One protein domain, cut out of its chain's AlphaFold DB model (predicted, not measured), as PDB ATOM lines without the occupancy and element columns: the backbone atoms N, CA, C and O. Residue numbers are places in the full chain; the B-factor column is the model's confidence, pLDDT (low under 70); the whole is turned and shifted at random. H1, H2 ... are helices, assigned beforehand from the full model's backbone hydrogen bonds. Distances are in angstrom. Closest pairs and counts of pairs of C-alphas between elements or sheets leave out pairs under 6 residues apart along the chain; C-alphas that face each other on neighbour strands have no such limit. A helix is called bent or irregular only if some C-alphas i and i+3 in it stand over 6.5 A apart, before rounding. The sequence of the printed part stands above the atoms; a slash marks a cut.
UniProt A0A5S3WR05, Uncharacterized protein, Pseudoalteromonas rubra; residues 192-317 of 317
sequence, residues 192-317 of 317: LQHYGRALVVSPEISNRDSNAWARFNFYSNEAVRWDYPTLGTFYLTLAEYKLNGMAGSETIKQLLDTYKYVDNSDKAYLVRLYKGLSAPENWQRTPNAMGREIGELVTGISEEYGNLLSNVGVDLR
ATOM      1  N   LEU A 192      36.865 -39.224 -25.236       95.50
ATOM      2  CA  LEU A 192      36.871 -37.806 -25.588       95.50
ATOM      3  C   LEU A 192      37.227 -36.925 -24.386       95.50
ATOM      4  O   LEU A 192      38.026 -36.000 -24.518       95.50
ATOM      5  N   GLN A 193      36.689 -37.222 -23.200       93.25
ATOM      6  CA  GLN A 193      37.072 -36.528 -21.970       93.25
ATOM      7  C   GLN A 193      38.536 -36.779 -21.611       93.25
ATOM      8  O   GLN A 193      39.241 -35.829 -21.266       93.25
ATOM      9  N   HIS A 194      39.009 -38.025 -21.712       93.81
ATOM     10  CA  HIS A 194      40.406 -38.368 -21.461       93.81
ATOM     11  C   HIS A 194      41.351 -37.554 -22.352       93.81
ATOM     12  O   HIS A 194      42.220 -36.834 -21.854       93.81
ATOM     13  N   TYR A 195      41.150 -37.624 -23.670       93.88
ATOM     14  CA  TYR A 195      42.012 -36.954 -24.637       93.88
ATOM     15  C   TYR A 195      41.835 -35.440 -24.639       93.88
ATOM     16  O   TYR A 195      42.822 -34.728 -24.799       93.88
ATOM     17  N   GLY A 196      40.629 -34.938 -24.374       92.75
ATOM     18  CA  GLY A 196      40.373 -33.515 -24.175       92.75
ATOM     19  C   GLY A 196      41.155 -32.954 -22.987       92.75
ATOM     20  O   GLY A 196      41.842 -31.945 -23.125       92.75
ATOM     21  N   ARG A 197      41.147 -33.650 -21.840       91.25
ATOM     22  CA  ARG A 197      41.946 -33.285 -20.653       91.25
ATOM     23  C   ARG A 197      43.446 -33.380 -20.920       91.25
ATOM     24  O   ARG A 197      44.193 -32.462 -20.590       91.25
ATOM     25  N   ALA A 198      43.888 -34.478 -21.534       90.12
ATOM     26  CA  ALA A 198      45.291 -34.679 -21.885       90.12
ATOM     27  C   ALA A 198      45.796 -33.603 -22.856       90.12
ATOM     28  O   ALA A 198      46.948 -33.183 -22.755       90.12
ATOM     29  N   LEU A 199      44.929 -33.148 -23.766       89.62
ATOM     30  CA  LEU A 199      45.214 -32.053 -24.671       89.62
ATOM     31  C   LEU A 199      45.411 -30.756 -23.890       89.62
ATOM     32  O   LEU A 199      46.498 -30.195 -23.938       89.62
ATOM     33  N   VAL A 200      44.409 -30.310 -23.131       90.06
ATOM     34  CA  VAL A 200      44.451 -29.002 -22.450       90.06
ATOM     35  C   VAL A 200      45.550 -28.899 -21.393       90.06
ATOM     36  O   VAL A 200      46.033 -27.803 -21.146       90.06
ATOM     37  N   VAL A 201      46.005 -30.014 -20.819       88.44
ATOM     38  CA  VAL A 201      47.088 -30.045 -19.813       88.44
ATOM     39  C   VAL A 201      48.467 -30.259 -20.449       88.44
ATOM     40  O   VAL A 201      49.498 -30.099 -19.801       88.44
ATOM     41  N   SER A 202      48.535 -30.585 -21.742       85.06
ATOM     42  CA  SER A 202      49.820 -30.769 -22.418       85.06
ATOM     43  C   SER A 202      50.652 -29.476 -22.363       85.06
ATOM     44  O   SER A 202      50.146 -28.418 -22.745       85.06
ATOM     45  N   PRO A 203      51.924 -29.509 -21.934       75.50
ATOM     46  CA  PRO A 203      52.781 -28.320 -21.947       75.50
ATOM     47  C   PRO A 203      53.065 -27.818 -23.374       75.50
ATOM     48  O   PRO A 203      53.340 -26.639 -23.569       75.50
ATOM     49  N   GLU A 204      52.935 -28.688 -24.380       68.25
ATOM     50  CA  GLU A 204      53.214 -28.405 -25.794       68.25
ATOM     51  C   GLU A 204      51.962 -28.603 -26.674       68.25
ATOM     52  O   GLU A 204      51.981 -29.355 -27.648       68.25
ATOM     53  N   ILE A 205      50.836 -27.947 -26.353       66.56
ATOM     54  CA  ILE A 205      49.630 -27.974 -27.225       66.56
ATOM     55  C   ILE A 205      49.930 -27.464 -28.643       66.56
ATOM     56  O   ILE A 205      49.210 -27.791 -29.585       66.56
ATOM     57  N   SER A 206      51.015 -26.705 -28.819       62.03
ATOM     58  CA  SER A 206      51.472 -26.202 -30.116       62.03
ATOM     59  C   SER A 206      51.640 -27.294 -31.178       62.03
ATOM     60  O   SER A 206      51.542 -26.986 -32.366       62.03
ATOM     61  N   ASN A 207      51.826 -28.561 -30.787       64.56
ATOM     62  CA  ASN A 207      51.904 -29.672 -31.723       64.56
ATOM     63  C   ASN A 207      50.533 -30.335 -31.964       64.56
ATOM     64  O   ASN A 207      50.187 -31.363 -31.364       64.56
ATOM     65  N   ARG A 208      49.770 -29.758 -32.905       65.50
ATOM     66  CA  ARG A 208      48.519 -30.341 -33.434       65.50
ATOM     67  C   ARG A 208      48.720 -31.704 -34.121       65.50
ATOM     68  O   ARG A 208      47.737 -32.378 -34.404       65.50
ATOM     69  N   ASP A 209      49.964 -32.145 -34.313       56.56
ATOM     70  CA  ASP A 209      50.298 -33.471 -34.848       56.56
ATOM     71  C   ASP A 209      50.579 -34.506 -33.744       56.56
ATOM     72  O   ASP A 209      50.979 -35.637 -34.022       56.56
ATOM     73  N   SER A 210      50.380 -34.158 -32.467       76.00
ATOM     74  CA  SER A 210      50.541 -35.119 -31.374       76.00
ATOM     75  C   SER A 210      49.490 -36.238 -31.430       76.00
ATOM     76  O   SER A 210      48.330 -36.021 -31.786       76.00
ATOM     77  N   ASN A 211      49.865 -37.441 -30.975       84.62
ATOM     78  CA  ASN A 211      48.939 -38.576 -30.875       84.62
ATOM     79  C   ASN A 211      47.671 -38.241 -30.070       84.62
ATOM     80  O   ASN A 211      46.593 -38.719 -30.405       84.62
ATOM     81  N   ALA A 212      47.778 -37.394 -29.040       85.56
ATOM     82  CA  ALA A 212      46.617 -36.960 -28.264       85.56
ATOM     83  C   ALA A 212      45.657 -36.095 -29.089       85.56
ATOM     84  O   ALA A 212      44.450 -36.288 -28.989       85.56
ATOM     85  N   TRP A 213      46.172 -35.194 -29.934       88.88
ATOM     86  CA  TRP A 213      45.345 -34.390 -30.839       88.88
ATOM     87  C   TRP A 213      44.630 -35.271 -31.869       88.88
ATOM     88  O   TRP A 213      43.429 -35.129 -32.092       88.88
ATOM     89  N   ALA A 214      45.344 -36.237 -32.458       91.19
ATOM     90  CA  ALA A 214      44.766 -37.179 -33.414       91.19
ATOM     91  C   ALA A 214      43.641 -38.027 -32.793       91.19
ATOM     92  O   ALA A 214      42.563 -38.145 -33.378       91.19
ATOM     93  N   ARG A 215      43.859 -38.569 -31.587       94.31
ATOM     94  CA  ARG A 215      42.846 -39.357 -30.866       94.31
ATOM     95  C   ARG A 215      41.678 -38.494 -30.390       94.31
ATOM     96  O   ARG A 215      40.532 -38.900 -30.546       94.31
ATOM     97  N   PHE A 216      41.945 -37.279 -29.908       94.50
ATOM     98  CA  PHE A 216      40.906 -36.301 -29.588       94.50
ATOM     99  C   PHE A 216      40.001 -36.026 -30.795       94.50
ATOM    100  O   PHE A 216      38.786 -36.144 -30.676       94.50
ATOM    101  N   ASN A 217      40.570 -35.732 -31.969       93.19
ATOM    102  CA  ASN A 217      39.778 -35.478 -33.175       93.19
ATOM    103  C   ASN A 217      38.972 -36.701 -33.607       93.19
ATOM    104  O   ASN A 217      37.822 -36.556 -34.015       93.19
ATOM    105  N   PHE A 218      39.556 -37.899 -33.509       95.50
ATOM    106  CA  PHE A 218      38.843 -39.140 -33.793       95.50
ATOM    107  C   PHE A 218      37.589 -39.261 -32.914       95.50
ATOM    108  O   PHE A 218      36.482 -39.311 -33.445       95.50
ATOM    109  N   TYR A 219      37.734 -39.195 -31.588       96.38
ATOM    110  CA  TYR A 219      36.594 -39.315 -30.674       96.38
ATOM    111  C   TYR A 219      35.647 -38.115 -30.714       96.38
ATOM    112  O   TYR A 219      34.453 -38.279 -30.490       96.38
ATOM    113  N   SER A 220      36.132 -36.918 -31.050       94.38
ATOM    114  CA  SER A 220      35.275 -35.751 -31.273       94.38
ATOM    115  C   SER A 220      34.373 -35.953 -32.490       94.38
ATOM    116  O   SER A 220      33.210 -35.564 -32.445       94.38
ATOM    117  N   ASN A 221      34.880 -36.569 -33.563       93.06
ATOM    118  CA  ASN A 221      34.082 -36.894 -34.745       93.06
ATOM    119  C   ASN A 221      33.092 -38.033 -34.465       93.06
ATOM    120  O   ASN A 221      31.945 -37.966 -34.901       93.06
ATOM    121  N   GLU A 222      33.506 -39.056 -33.714       95.12
ATOM    122  CA  GLU A 222      32.604 -40.135 -33.291       95.12
ATOM    123  C   GLU A 222      31.505 -39.614 -32.352       95.12
ATOM    124  O   GLU A 222      30.348 -39.997 -32.492       95.12
ATOM    125  N   ALA A 223      31.804 -38.656 -31.469       90.94
ATOM    126  CA  ALA A 223      30.807 -38.041 -30.593       90.94
ATOM    127  C   ALA A 223      29.690 -37.314 -31.361       90.94
ATOM    128  O   ALA A 223      28.564 -37.254 -30.871       90.94
ATOM    129  N   VAL A 224      29.956 -36.817 -32.577       88.88
ATOM    130  CA  VAL A 224      28.910 -36.265 -33.457       88.88
ATOM    131  C   VAL A 224      27.886 -37.339 -33.829       88.88
ATOM    132  O   VAL A 224      26.697 -37.048 -33.851       88.88
ATOM    133  N   ARG A 225      28.317 -38.585 -34.079       89.69
ATOM    134  CA  ARG A 225      27.405 -39.702 -34.401       89.69
ATOM    135  C   ARG A 225      26.498 -40.078 -33.236       89.69
ATOM    136  O   ARG A 225      25.430 -40.634 -33.458       89.69
ATOM    137  N   TRP A 226      26.942 -39.787 -32.018       88.31
ATOM    138  CA  TRP A 226      26.207 -40.048 -30.787       88.31
ATOM    139  C   TRP A 226      25.379 -38.853 -30.307       88.31
ATOM    140  O   TRP A 226      24.868 -38.917 -29.194       88.31
ATOM    141  N   ASP A 227      25.260 -37.787 -31.109       86.06
ATOM    142  CA  ASP A 227      24.581 -36.531 -30.763       86.06
ATOM    143  C   ASP A 227      25.196 -35.804 -29.547       86.06
ATOM    144  O   ASP A 227      24.497 -35.154 -28.779       86.06
ATOM    145  N   TYR A 228      26.523 -35.890 -29.363       85.00
ATOM    146  CA  TYR A 228      27.277 -35.170 -28.316       85.00
ATOM    147  C   TYR A 228      28.424 -34.293 -28.871       85.00
ATOM    148  O   TYR A 228      29.543 -34.317 -28.340       85.00
ATOM    149  N   PRO A 229      28.202 -33.461 -29.912       85.75
ATOM    150  CA  PRO A 229      29.268 -32.638 -30.501       85.75
ATOM    151  C   PRO A 229      29.830 -31.596 -29.519       85.75
ATOM    152  O   PRO A 229      30.993 -31.196 -29.607       85.75
ATOM    153  N   THR A 230      29.017 -31.175 -28.548       88.44
ATOM    154  CA  THR A 230      29.329 -30.098 -27.602       88.44
ATOM    155  C   THR A 230      30.526 -30.384 -26.711       88.44
ATOM    156  O   THR A 230      31.269 -29.462 -26.379       88.44
ATOM    157  N   LEU A 231      30.760 -31.648 -26.355       90.94
ATOM    158  CA  LEU A 231      31.909 -32.033 -25.542       90.94
ATOM    159  C   LEU A 231      33.230 -31.819 -26.295       90.94
ATOM    160  O   LEU A 231      34.208 -31.351 -25.711       90.94
ATOM    161  N   GLY A 232      33.244 -32.131 -27.593       90.81
ATOM    162  CA  GLY A 232      34.394 -31.887 -28.461       90.81
ATOM    163  C   GLY A 232      34.659 -30.392 -28.599       90.81
ATOM    164  O   GLY A 232      35.767 -29.928 -28.329       90.81
ATOM    165  N   THR A 233      33.620 -29.612 -28.906       90.62
ATOM    166  CA  THR A 233      33.721 -28.147 -28.989       90.62
ATOM    167  C   THR A 233      34.201 -27.525 -27.678       90.62
ATOM    168  O   THR A 233      35.032 -26.618 -27.710       90.62
ATOM    169  N   PHE A 234      33.754 -28.033 -26.527       94.31
ATOM    170  CA  PHE A 234      34.193 -27.568 -25.212       94.31
ATOM    171  C   PHE A 234      35.710 -27.682 -25.040       94.31
ATOM    172  O   PHE A 234      36.379 -26.670 -24.823       94.31
ATOM    173  N   TYR A 235      36.276 -28.879 -25.206       93.88
ATOM    174  CA  TYR A 235      37.722 -29.071 -25.057       93.88
ATOM    175  C   TYR A 235      38.530 -28.364 -26.146       93.88
ATOM    176  O   TYR A 235      39.607 -27.847 -25.853       93.88
ATOM    177  N   LEU A 236      38.007 -28.277 -27.374       92.44
ATOM    178  CA  LEU A 236      38.643 -27.505 -28.440       92.44
ATOM    179  C   LEU A 236      38.719 -26.017 -28.077       92.44
ATOM    180  O   LEU A 236      39.759 -25.395 -28.261       92.44
ATOM    181  N   THR A 237      37.656 -25.460 -27.492       93.00
ATOM    182  CA  THR A 237      37.632 -24.064 -27.030       93.00
ATOM    183  C   THR A 237      38.695 -23.822 -25.955       93.00
ATOM    184  O   THR A 237      39.440 -22.847 -26.043       93.00
ATOM    185  N   LEU A 238      38.823 -24.730 -24.976       94.06
ATOM    186  CA  LEU A 238      39.872 -24.653 -23.949       94.06
ATOM    187  C   LEU A 238      41.280 -24.722 -24.562       94.06
ATOM    188  O   LEU A 238      42.159 -23.939 -24.198       94.06
ATOM    189  N   ALA A 239      41.498 -25.647 -25.501       91.56
ATOM    190  CA  ALA A 239      42.786 -25.823 -26.162       91.56
ATOM    191  C   ALA A 239      43.175 -24.592 -26.995       91.56
ATOM    192  O   ALA A 239      44.316 -24.138 -26.913       91.56
ATOM    193  N   GLU A 240      42.233 -24.010 -27.746       91.31
ATOM    194  CA  GLU A 240      42.449 -22.768 -28.498       91.31
ATOM    195  C   GLU A 240      42.733 -21.585 -27.568       91.31
ATOM    196  O   GLU A 240      43.619 -20.780 -27.852       91.31
ATOM    197  N   TYR A 241      42.040 -21.483 -26.431       93.81
ATOM    198  CA  TYR A 241      42.321 -20.435 -25.449       93.81
ATOM    199  C   TYR A 241      43.738 -20.536 -24.894       93.81
ATOM    200  O   TYR A 241      44.477 -19.550 -24.885       93.81
ATOM    201  N   LYS A 242      44.166 -21.748 -24.534       91.75
ATOM    202  CA  LYS A 242      45.535 -21.990 -24.079       91.75
ATOM    203  C   LYS A 242      46.572 -21.691 -25.167       91.75
ATOM    204  O   LYS A 242      47.579 -21.051 -24.874       91.75
ATOM    205  N   LEU A 243      46.329 -22.101 -26.415       89.81
ATOM    206  CA  LEU A 243      47.215 -21.812 -27.554       89.81
ATOM    207  C   LEU A 243      47.416 -20.315 -27.791       89.81
ATOM    208  O   LEU A 243      48.507 -19.897 -28.165       89.81
ATOM    209  N   ASN A 244      46.375 -19.519 -27.557       90.25
ATOM    210  CA  ASN A 244      46.423 -18.066 -27.680       90.25
ATOM    211  C   ASN A 244      46.978 -17.378 -26.417       90.25
ATOM    212  O   ASN A 244      46.847 -16.166 -26.277       90.25
ATOM    213  N   GLY A 245      47.600 -18.123 -25.496       89.56
ATOM    214  CA  GLY A 245      48.182 -17.567 -24.274       89.56
ATOM    215  C   GLY A 245      47.136 -17.072 -23.277       89.56
ATOM    216  O   GLY A 245      47.387 -16.084 -22.596       89.56
ATOM    217  N   MET A 246      45.975 -17.738 -23.216       91.00
ATOM    218  CA  MET A 246      44.822 -17.333 -22.396       91.00
ATOM    219  C   MET A 246      44.341 -15.915 -22.727       91.00
ATOM    220  O   MET A 246      43.956 -15.147 -21.852       91.00
ATOM    221  N   ALA A 247      44.396 -15.565 -24.008       91.31
ATOM    222  CA  ALA A 247      43.846 -14.331 -24.532       91.31
ATOM    223  C   ALA A 247      42.758 -14.639 -25.554       91.31
ATOM    224  O   ALA A 247      42.791 -15.656 -26.262       91.31
ATOM    225  N   GLY A 248      41.794 -13.736 -25.652       89.94
ATOM    226  CA  GLY A 248      40.683 -13.907 -26.550       89.94
ATOM    227  C   GLY A 248      41.090 -13.874 -28.017       89.94
ATOM    228  O   GLY A 248      41.874 -13.039 -28.469       89.94
ATOM    229  N   SER A 249      40.489 -14.768 -28.795       93.00
ATOM    230  CA  SER A 249      40.612 -14.828 -30.247       93.00
ATOM    231  C   SER A 249      39.245 -14.886 -30.927       93.00
ATOM    232  O   SER A 249      38.219 -15.210 -30.316       93.00
ATOM    233  N   GLU A 250      39.222 -14.545 -32.215       93.06
ATOM    234  CA  GLU A 250      38.015 -14.656 -33.038       93.06
ATOM    235  C   GLU A 250      37.593 -16.121 -33.212       93.06
ATOM    236  O   GLU A 250      36.407 -16.429 -33.164       93.06
ATOM    237  N   THR A 251      38.558 -17.042 -33.304       91.38
ATOM    238  CA  THR A 251      38.303 -18.488 -33.347       91.38
ATOM    239  C   THR A 251      37.515 -18.956 -32.125       91.38
ATOM    240  O   THR A 251      36.534 -19.679 -32.266       91.38
ATOM    241  N   ILE A 252      37.888 -18.506 -30.924       93.50
ATOM    242  CA  ILE A 252      37.179 -18.874 -29.690       93.50
ATOM    243  C   ILE A 252      35.759 -18.313 -29.695       93.50
ATOM    244  O   ILE A 252      34.825 -19.029 -29.344       93.50
ATOM    245  N   LYS A 253      35.558 -17.071 -30.158       93.31
ATOM    246  CA  LYS A 253      34.204 -16.510 -30.311       93.31
ATOM    247  C   LYS A 253      33.358 -17.350 -31.254       93.31
ATOM    248  O   LYS A 253      32.219 -17.641 -30.915       93.31
ATOM    249  N   GLN A 254      33.908 -17.753 -32.398       89.19
ATOM    250  CA  GLN A 254      33.211 -18.593 -33.372       89.19
ATOM    251  C   GLN A 254      32.838 -19.955 -32.778       89.19
ATOM    252  O   GLN A 254      31.704 -20.391 -32.946       89.19
ATOM    253  N   LEU A 255      33.751 -20.589 -32.031       90.62
ATOM    254  CA  LEU A 255      33.477 -21.843 -31.324       90.62
ATOM    255  C   LEU A 255      32.354 -21.677 -30.295       90.62
ATOM    256  O   LEU A 255      31.410 -22.463 -30.295       90.62
ATOM    257  N   LEU A 256      32.400 -20.627 -29.473       90.19
ATOM    258  CA  LEU A 256      31.350 -20.333 -28.495       90.19
ATOM    259  C   LEU A 256      30.011 -19.978 -29.160       90.19
ATOM    260  O   LEU A 256      28.953 -20.314 -28.629       90.19
ATOM    261  N   ASP A 257      30.031 -19.334 -30.329       87.31
ATOM    262  CA  ASP A 257      28.821 -18.984 -31.081       87.31
ATOM    263  C   ASP A 257      28.055 -20.228 -31.545       87.31
ATOM    264  O   ASP A 257      26.823 -20.210 -31.604       87.31
ATOM    265  N   THR A 258      28.761 -21.344 -31.784       86.25
ATOM    266  CA  THR A 258      28.121 -22.621 -32.141       86.25
ATOM    267  C   THR A 258      27.144 -23.106 -31.066       86.25
ATOM    268  O   THR A 258      26.121 -23.705 -31.400       86.25
ATOM    269  N   TYR A 259      27.368 -22.762 -29.790       85.56
ATOM    270  CA  TYR A 259      26.490 -23.149 -28.682       85.56
ATOM    271  C   TYR A 259      25.089 -22.533 -28.761       85.56
ATOM    272  O   TYR A 259      24.157 -23.032 -28.129       85.56
ATOM    273  N   LYS A 260      24.886 -21.478 -29.560       82.94
ATOM    274  CA  LYS A 260      23.550 -20.905 -29.781       82.94
ATOM    275  C   LYS A 260      22.599 -21.902 -30.439       82.94
ATOM    276  O   LYS A 260      21.414 -21.912 -30.103       82.94
ATOM    277  N   TYR A 261      23.132 -22.748 -31.319       83.94
ATOM    278  CA  TYR A 261      22.381 -23.711 -32.133       83.94
ATOM    279  C   TYR A 261      22.206 -25.076 -31.464       83.94
ATOM    280  O   TYR A 261      21.535 -25.948 -32.005       83.94
ATOM    281  N   VAL A 262      22.801 -25.250 -30.288       82.50
ATOM    282  CA  VAL A 262      22.713 -26.462 -29.481       82.50
ATOM    283  C   VAL A 262      21.364 -26.513 -28.752       82.50
ATOM    284  O   VAL A 262      20.817 -25.473 -28.352       82.50
ATOM    285  N   ASP A 263      20.818 -27.715 -28.572       85.06
ATOM    286  CA  ASP A 263      19.568 -27.915 -27.843       85.06
ATOM    287  C   ASP A 263      19.693 -27.616 -26.332       85.06
ATOM    288  O   ASP A 263      20.768 -27.361 -25.786       85.06
ATOM    289  N   ASN A 264      18.561 -27.590 -25.627       85.56
ATOM    290  CA  ASN A 264      18.551 -27.233 -24.208       85.56
ATOM    291  C   ASN A 264      19.191 -28.302 -23.304       85.56
ATOM    292  O   ASN A 264      19.746 -27.949 -22.261       85.56
ATOM    293  N   SER A 265      19.112 -29.585 -23.671       83.12
ATOM    294  CA  SER A 265      19.739 -30.680 -22.916       83.12
ATOM    295  C   SER A 265      21.258 -30.562 -22.935       83.12
ATOM    296  O   SER A 265      21.904 -30.646 -21.888       83.12
ATOM    297  N   ASP A 266      21.815 -30.287 -24.104       83.75
ATOM    298  CA  ASP A 266      23.241 -30.116 -24.311       83.75
ATOM    299  C   ASP A 266      23.752 -28.800 -23.722       83.75
ATOM    300  O   ASP A 266      24.835 -28.767 -23.140       83.75
ATOM    301  N   LYS A 267      22.958 -27.721 -23.765       86.06
ATOM    302  CA  LYS A 267      23.261 -26.491 -23.011       86.06
ATOM    303  C   LYS A 267      23.357 -26.770 -21.515       86.06
ATOM    304  O   LYS A 267      24.324 -26.359 -20.879       86.06
ATOM    305  N   ALA A 268      22.412 -27.520 -20.945       87.31
ATOM    306  CA  ALA A 268      22.478 -27.910 -19.537       87.31
ATOM    307  C   ALA A 268      23.723 -28.763 -19.235       87.31
ATOM    308  O   ALA A 268      24.335 -28.616 -18.175       87.31
ATOM    309  N   TYR A 269      24.132 -29.630 -20.164       87.69
ATOM    310  CA  TYR A 269      25.376 -30.385 -20.044       87.69
ATOM    311  C   TYR A 269      26.621 -29.487 -20.107       87.69
ATOM    312  O   TYR A 269      27.477 -29.606 -19.232       87.69
ATOM    313  N   LEU A 270      26.691 -28.532 -21.039       88.62
ATOM    314  CA  LEU A 270      27.755 -27.524 -21.103       88.62
ATOM    315  C   LEU A 270      27.851 -26.723 -19.799       88.62
ATOM    316  O   LEU A 270      28.942 -26.570 -19.257       88.62
ATOM    317  N   VAL A 271      26.722 -26.283 -19.237       89.50
ATOM    318  CA  VAL A 271      26.689 -25.605 -17.930       89.50
ATOM    319  C   VAL A 271      27.298 -26.479 -16.837       89.50
ATOM    320  O   VAL A 271      28.094 -25.986 -16.036       89.50
ATOM    321  N   ARG A 272      26.976 -27.779 -16.811       90.88
ATOM    322  CA  ARG A 272      27.597 -28.723 -15.871       90.88
ATOM    323  C   ARG A 272      29.098 -28.874 -16.106       90.88
ATOM    324  O   ARG A 272      29.820 -28.963 -15.123       90.88
ATOM    325  N   LEU A 273      29.571 -28.874 -17.353       91.50
ATOM    326  CA  LEU A 273      31.003 -28.944 -17.663       91.50
ATOM    327  C   LEU A 273      31.749 -27.699 -17.181       91.50
ATOM    328  O   LEU A 273      32.719 -27.838 -16.443       91.50
ATOM    329  N   TYR A 274      31.278 -26.499 -17.532       92.75
ATOM    330  CA  TYR A 274      31.898 -25.244 -17.090       92.75
ATOM    331  C   TYR A 274      31.899 -25.139 -15.560       92.75
ATOM    332  O   TYR A 274      32.944 -24.906 -14.963       92.75
ATOM    333  N   LYS A 275      30.768 -25.399 -14.891       91.06
ATOM    334  CA  LYS A 275      30.712 -25.371 -13.419       91.06
ATOM    335  C   LYS A 275      31.588 -26.452 -12.795       91.06
ATOM    336  O   LYS A 275      32.394 -26.163 -11.913       91.06
ATOM    337  N   GLY A 276      31.460 -27.682 -13.278       91.75
ATOM    338  CA  GLY A 276      32.185 -28.835 -12.764       91.75
ATOM    339  C   GLY A 276      33.694 -28.688 -12.903       91.75
ATOM    340  O   GLY A 276      34.402 -29.053 -11.982       91.75
ATOM    341  N   LEU A 277      34.190 -28.110 -13.998       93.31
ATOM    342  CA  LEU A 277      35.626 -27.993 -14.258       93.31
ATOM    343  C   LEU A 277      36.237 -26.649 -13.843       93.31
ATOM    344  O   LEU A 277      37.458 -26.550 -13.839       93.31
ATOM    345  N   SER A 278      35.432 -25.648 -13.465       92.50
ATOM    346  CA  SER A 278      35.914 -24.323 -13.025       92.50
ATOM    347  C   SER A 278      36.770 -24.350 -11.759       92.50
ATOM    348  O   SER A 278      37.680 -23.539 -11.618       92.50
ATOM    349  N   ALA A 279      36.511 -25.301 -10.862       90.44
ATOM    350  CA  ALA A 279      37.273 -25.496  -9.638       90.44
ATOM    351  C   ALA A 279      37.661 -26.975  -9.510       90.44
ATOM    352  O   ALA A 279      36.788 -27.841  -9.639       90.44
ATOM    353  N   PRO A 280      38.942 -27.308  -9.269       88.12
ATOM    354  CA  PRO A 280      39.381 -28.697  -9.156       88.12
ATOM    355  C   PRO A 280      38.665 -29.462  -8.039       88.12
ATOM    356  O   PRO A 280      38.427 -30.656  -8.179       88.12
ATOM    357  N   GLU A 281      38.256 -28.788  -6.967       89.44
ATOM    358  CA  GLU A 281      37.536 -29.369  -5.829       89.44
ATOM    359  C   GLU A 281      36.170 -29.951  -6.219       89.44
ATOM    360  O   GLU A 281      35.662 -30.842  -5.540       89.44
ATOM    361  N   ASN A 282      35.581 -29.488  -7.325       87.44
ATOM    362  CA  ASN A 282      34.280 -29.965  -7.794       87.44
ATOM    363  C   ASN A 282      34.349 -31.375  -8.405       87.44
ATOM    364  O   ASN A 282      33.312 -32.019  -8.568       87.44
ATOM    365  N   TRP A 283      35.541 -31.851  -8.774       83.31
ATOM    366  CA  TRP A 283      35.707 -33.117  -9.498       83.31
ATOM    367  C   TRP A 283      36.953 -33.920  -9.106       83.31
ATOM    368  O   TRP A 283      37.113 -35.058  -9.548       83.31
ATOM    369  N   GLN A 284      37.825 -33.369  -8.263       82.38
ATOM    370  CA  GLN A 284      38.979 -34.049  -7.690       82.38
ATOM    371  C   GLN A 284      38.878 -34.035  -6.168       82.38
ATOM    372  O   GLN A 284      38.743 -32.984  -5.548       82.38
ATOM    373  N   ARG A 285      39.054 -35.205  -5.545       81.06
ATOM    374  CA  ARG A 285      39.148 -35.311  -4.080       81.06
ATOM    375  C   ARG A 285      40.341 -34.531  -3.517       81.06
ATOM    376  O   ARG A 285      40.249 -33.966  -2.433       81.06
ATOM    377  N   THR A 286      41.444 -34.513  -4.264       82.81
ATOM    378  CA  THR A 286      42.653 -33.756  -3.935       82.81
ATOM    379  C   THR A 286      43.088 -32.967  -5.171       82.81
ATOM    380  O   THR A 286      43.599 -33.577  -6.114       82.81
ATOM    381  N   PRO A 287      42.909 -31.633  -5.183       86.31
ATOM    382  CA  PRO A 287      43.311 -30.776  -6.294       86.31
ATOM    383  C   PRO A 287      44.781 -30.940  -6.690       86.31
ATOM    384  O   PRO A 287      45.700 -30.681  -5.904       86.31
ATOM    385  N   ASN A 288      45.025 -31.315  -7.943       86.75
ATOM    386  CA  ASN A 288      46.369 -31.445  -8.507       86.75
ATOM    387  C   ASN A 288      46.668 -30.334  -9.535       86.75
ATOM    388  O   ASN A 288      45.838 -29.465  -9.793       86.75
ATOM    389  N   ALA A 289      47.890 -30.313 -10.080       88.25
ATOM    390  CA  ALA A 289      48.320 -29.265 -11.015       88.25
ATOM    391  C   ALA A 289      47.443 -29.208 -12.277       88.25
ATOM    392  O   ALA A 289      47.032 -28.132 -12.689       88.25
ATOM    393  N   MET A 290      47.088 -30.373 -12.817       87.06
ATOM    394  CA  MET A 290      46.184 -30.514 -13.959       87.06
ATOM    395  C   MET A 290      44.794 -29.952 -13.669       87.06
ATOM    396  O   MET A 290      44.222 -29.251 -14.496       87.06
ATOM    397  N   GLY A 291      44.241 -30.263 -12.493       90.50
ATOM    398  CA  GLY A 291      42.930 -29.772 -12.100       90.50
ATOM    399  C   GLY A 291      42.897 -28.253 -11.989       90.50
ATOM    400  O   GLY A 291      41.953 -27.626 -12.464       90.50
ATOM    401  N   ARG A 292      43.957 -27.670 -11.417       92.62
ATOM    402  CA  ARG A 292      44.136 -26.214 -11.346       92.62
ATOM    403  C   ARG A 292      44.241 -25.586 -12.730       92.62
ATOM    404  O   ARG A 292      43.519 -24.640 -13.000       92.62
ATOM    405  N   GLU A 293      45.053 -26.150 -13.615       92.31
ATOM    406  CA  GLU A 293      45.226 -25.638 -14.978       92.31
ATOM    407  C   GLU A 293      43.919 -25.658 -15.786       92.31
ATOM    408  O   GLU A 293      43.574 -24.680 -16.448       92.31
ATOM    409  N   ILE A 294      43.145 -26.744 -15.704       93.88
ATOM    410  CA  ILE A 294      41.823 -26.808 -16.341       93.88
ATOM    411  C   ILE A 294      40.886 -25.755 -15.737       93.88
ATOM    412  O   ILE A 294      40.200 -25.058 -16.484       93.88
ATOM    413  N   GLY A 295      40.872 -25.617 -14.407       94.69
ATOM    414  CA  GLY A 295      40.065 -24.612 -13.711       94.69
ATOM    415  C   GLY A 295      40.411 -23.182 -14.116       94.69
ATOM    416  O   GLY A 295      39.510 -22.387 -14.385       94.69
ATOM    417  N   GLU A 296      41.701 -22.871 -14.251       94.75
ATOM    418  CA  GLU A 296      42.198 -21.581 -14.738       94.75
ATOM    419  C   GLU A 296      41.711 -21.293 -16.166       94.75
ATOM    420  O   GLU A 296      41.181 -20.213 -16.423       94.75
ATOM    421  N   LEU A 297      41.796 -22.267 -17.080       95.25
ATOM    422  CA  LEU A 297      41.300 -22.111 -18.454       95.25
ATOM    423  C   LEU A 297      39.786 -21.875 -18.502       95.25
ATOM    424  O   LEU A 297      39.312 -20.997 -19.223       95.25
ATOM    425  N   VAL A 298      39.020 -22.655 -17.740       95.81
ATOM    426  CA  VAL A 298      37.556 -22.546 -17.684       95.81
ATOM    427  C   VAL A 298      37.129 -21.202 -17.093       95.81
ATOM    428  O   VAL A 298      36.216 -20.558 -17.621       95.81
ATOM    429  N   THR A 299      37.798 -20.764 -16.027       94.56
ATOM    430  CA  THR A 299      37.537 -19.478 -15.371       94.56
ATOM    431  C   THR A 299      37.898 -18.317 -16.290       94.56
ATOM    432  O   THR A 299      37.051 -17.459 -16.519       94.56
ATOM    433  N   GLY A 300      39.081 -18.337 -16.916       94.88
ATOM    434  CA  GLY A 300      39.520 -17.283 -17.836       94.88
ATOM    435  C   GLY A 300      38.577 -17.100 -19.029       94.88
ATOM    436  O   GLY A 300      38.139 -15.985 -19.308       94.88
ATOM    437  N   ILE A 301      38.135 -18.197 -19.661       94.69
ATOM    438  CA  ILE A 301      37.116 -18.119 -20.724       94.69
ATOM    439  C   ILE A 301      35.809 -17.528 -20.195       94.69
ATOM    440  O   ILE A 301      35.154 -16.759 -20.898       94.69
ATOM    441  N   SER A 302      35.410 -17.879 -18.974       92.81
ATOM    442  CA  SER A 302      34.151 -17.400 -18.399       92.81
ATOM    443  C   SER A 302      34.188 -15.918 -18.041       92.81
ATOM    444  O   SER A 302      33.188 -15.217 -18.200       92.81
ATOM    445  N   GLU A 303      35.342 -15.414 -17.618       92.94
ATOM    446  CA  GLU A 303      35.567 -13.993 -17.369       92.94
ATOM    447  C   GLU A 303      35.595 -13.189 -18.673       92.94
ATOM    448  O   GLU A 303      34.904 -12.172 -18.787       92.94
ATOM    449  N   GLU A 304      36.336 -13.670 -19.671       93.81
ATOM    450  CA  GLU A 304      36.555 -12.964 -20.932       93.81
ATOM    451  C   GLU A 304      35.342 -13.022 -21.873       93.81
ATOM    452  O   GLU A 304      34.993 -12.034 -22.524       93.81
ATOM    453  N   TYR A 305      34.644 -14.160 -21.907       93.00
ATOM    454  CA  TYR A 305      33.520 -14.421 -22.808       93.00
ATOM    455  C   TYR A 305      32.176 -14.581 -22.098       93.00
ATOM    456  O   TYR A 305      31.214 -15.052 -22.712       93.00
ATOM    457  N   GLY A 306      32.070 -14.141 -20.840       88.69
ATOM    458  CA  GLY A 306      30.870 -14.298 -20.013       88.69
ATOM    459  C   GLY A 306      29.570 -13.917 -20.725       88.69
ATOM    460  O   GLY A 306      28.625 -14.690 -20.713       88.69
ATOM    461  N   ASN A 307      29.542 -12.809 -21.473       88.31
ATOM    462  CA  ASN A 307      28.347 -12.393 -22.224       88.31
ATOM    463  C   ASN A 307      27.889 -13.414 -23.286       88.31
ATOM    464  O   ASN A 307      26.691 -13.564 -23.517       88.31
ATOM    465  N   LEU A 308      28.820 -14.100 -23.961       87.19
ATOM    466  CA  LEU A 308      28.483 -15.143 -24.937       87.19
ATOM    467  C   LEU A 308      27.978 -16.403 -24.229       87.19
ATOM    468  O   LEU A 308      26.998 -17.000 -24.669       87.19
ATOM    469  N   LEU A 309      28.611 -16.758 -23.113       87.56
ATOM    470  CA  LEU A 309      28.262 -17.907 -22.285       87.56
ATOM    471  C   LEU A 309      26.911 -17.742 -21.567       87.56
ATOM    472  O   LEU A 309      26.115 -18.683 -21.526       87.56
ATOM    473  N   SER A 310      26.575 -16.540 -21.096       86.75
ATOM    474  CA  SER A 310      25.284 -16.266 -20.453       86.75
ATOM    475  C   SER A 310      24.107 -16.468 -21.409       86.75
ATOM    476  O   SER A 310      23.052 -16.941 -20.988       86.75
ATOM    477  N   ASN A 311      24.290 -16.212 -22.712       82.00
ATOM    478  CA  ASN A 311      23.260 -16.469 -23.729       82.00
ATOM    479  C   ASN A 311      22.927 -17.961 -23.895       82.00
ATOM    480  O   ASN A 311      21.896 -18.300 -24.476       82.00
ATOM    481  N   VAL A 312      23.788 -18.850 -23.397       80.25
ATOM    482  CA  VAL A 312      23.582 -20.303 -23.402       80.25
ATOM    483  C   VAL A 312      23.389 -20.868 -21.990       80.25
ATOM    484  O   VAL A 312      23.416 -22.081 -21.802       80.25
ATOM    485  N   GLY A 313      23.135 -19.998 -21.004       79.12
ATOM    486  CA  GLY A 313      22.832 -20.369 -19.619       79.12
ATOM    487  C   GLY A 313      24.055 -20.669 -18.749       79.12
ATOM    488  O   GLY A 313      23.895 -21.134 -17.619       79.12
ATOM    489  N   VAL A 314      25.266 -20.417 -19.250       76.75
ATOM    490  CA  VAL A 314      26.510 -20.563 -18.488       76.75
ATOM    491  C   VAL A 314      26.789 -19.245 -17.766       76.75
ATOM    492  O   VAL A 314      27.156 -18.248 -18.385       76.75
ATOM    493  N   ASP A 315      26.605 -19.253 -16.449       78.31
ATOM    494  CA  ASP A 315      27.021 -18.179 -15.546       78.31
ATOM    495  C   ASP A 315      27.814 -18.792 -14.385       78.31
ATOM    496  O   ASP A 315      27.329 -19.708 -13.704       78.31
ATOM    497  N   LEU A 316      29.064 -18.343 -14.246       72.06
ATOM    498  CA  LEU A 316      29.998 -18.754 -13.192       72.06
ATOM    499  C   LEU A 316      30.237 -17.643 -12.156       72.06
ATOM    500  O   LEU A 316      31.045 -17.848 -11.253       72.06
ATOM    501  N   ARG A 317      29.588 -16.478 -12.305       61.41
ATOM    502  CA  ARG A 317      29.685 -15.368 -11.348       61.41
ATOM    503  C   ARG A 317      28.798 -15.575 -10.124       61.41
ATOM    504  O   ARG A 317      27.776 -16.290 -10.225       61.41
TER     505      ARG A 317
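What this domain is: This is residues 192 to 317 of the 317 residues of an uncharacterized protein of Pseudoalteromonas rubra (UniProt A0A5S3WR05). A compact, rounded body of helices is built round H3, which runs through its middle. H1 and H2 pack on H3 as an up-and-down bundle, each helix running against the one before it; H4 folds back along H3, H6 crosses it, and H5 packs on H3 and H6. The printed part has 126 residues, with six named helices, H1 to H6 in order, and no named strand; the class is all helix. The radius of gyration of the C-alphas is 13.6 A and the spans are 34 by 33 by 30 A.

Where its parts are: H1, residues 192 to 201, begins with C-alpha 192 at (36.871, -37.806, -25.588). H2 is residues 211 to 225, 21.8 A long; H3 is residues 229 to 243, 21.2 A; H4 is residues 250 to 261; H5 is residues 264 to 278, 20.9 A. H6, residues 289 to 310, spans 28.1 A and ends with C-alpha 310 at (25.284, -16.266, -20.453). H6 is irregular, with C-alphas 304 and 307 8.3 A apart and a kink of 74 degrees near residue 304.

How they stand to each other: H3 is the hub, touching five helices. Its closest C-alphas to H1 are Ala 239 and Val 200, 5.2 A, at a shallow tilt of 9 degrees, the same way. H2 and H3 form a hairpin, closest at the C-alphas of Ser 220 and Gly 232, 4.9 A. H3 and H4 form another, at 17 degrees, with the C-alphas of Thr 237 and Ile 252 closest, 5.8 A. H6 is about perpendicular to H3, 74 degrees, closest at the C-alphas of Leu 297 and Leu 238, 6.2 A. H5 touches H6, closest at the C-alphas of Ser 278 and Gly 295, 4.2 A. H2 and H6 are apart. Every O i to N i+4 pair is within hydrogen-bond range in H1, H3 and H5; in H2 it is 10 of 11, in H4 5 of 8, in H6 16 of 18.

The domain as a whole: The farthest C-alphas, Tyr 261 and Thr 286, are 36.2 A apart. The printed part has no cut and no long link. Residues 204 to 209 and 317 have pLDDT under 70.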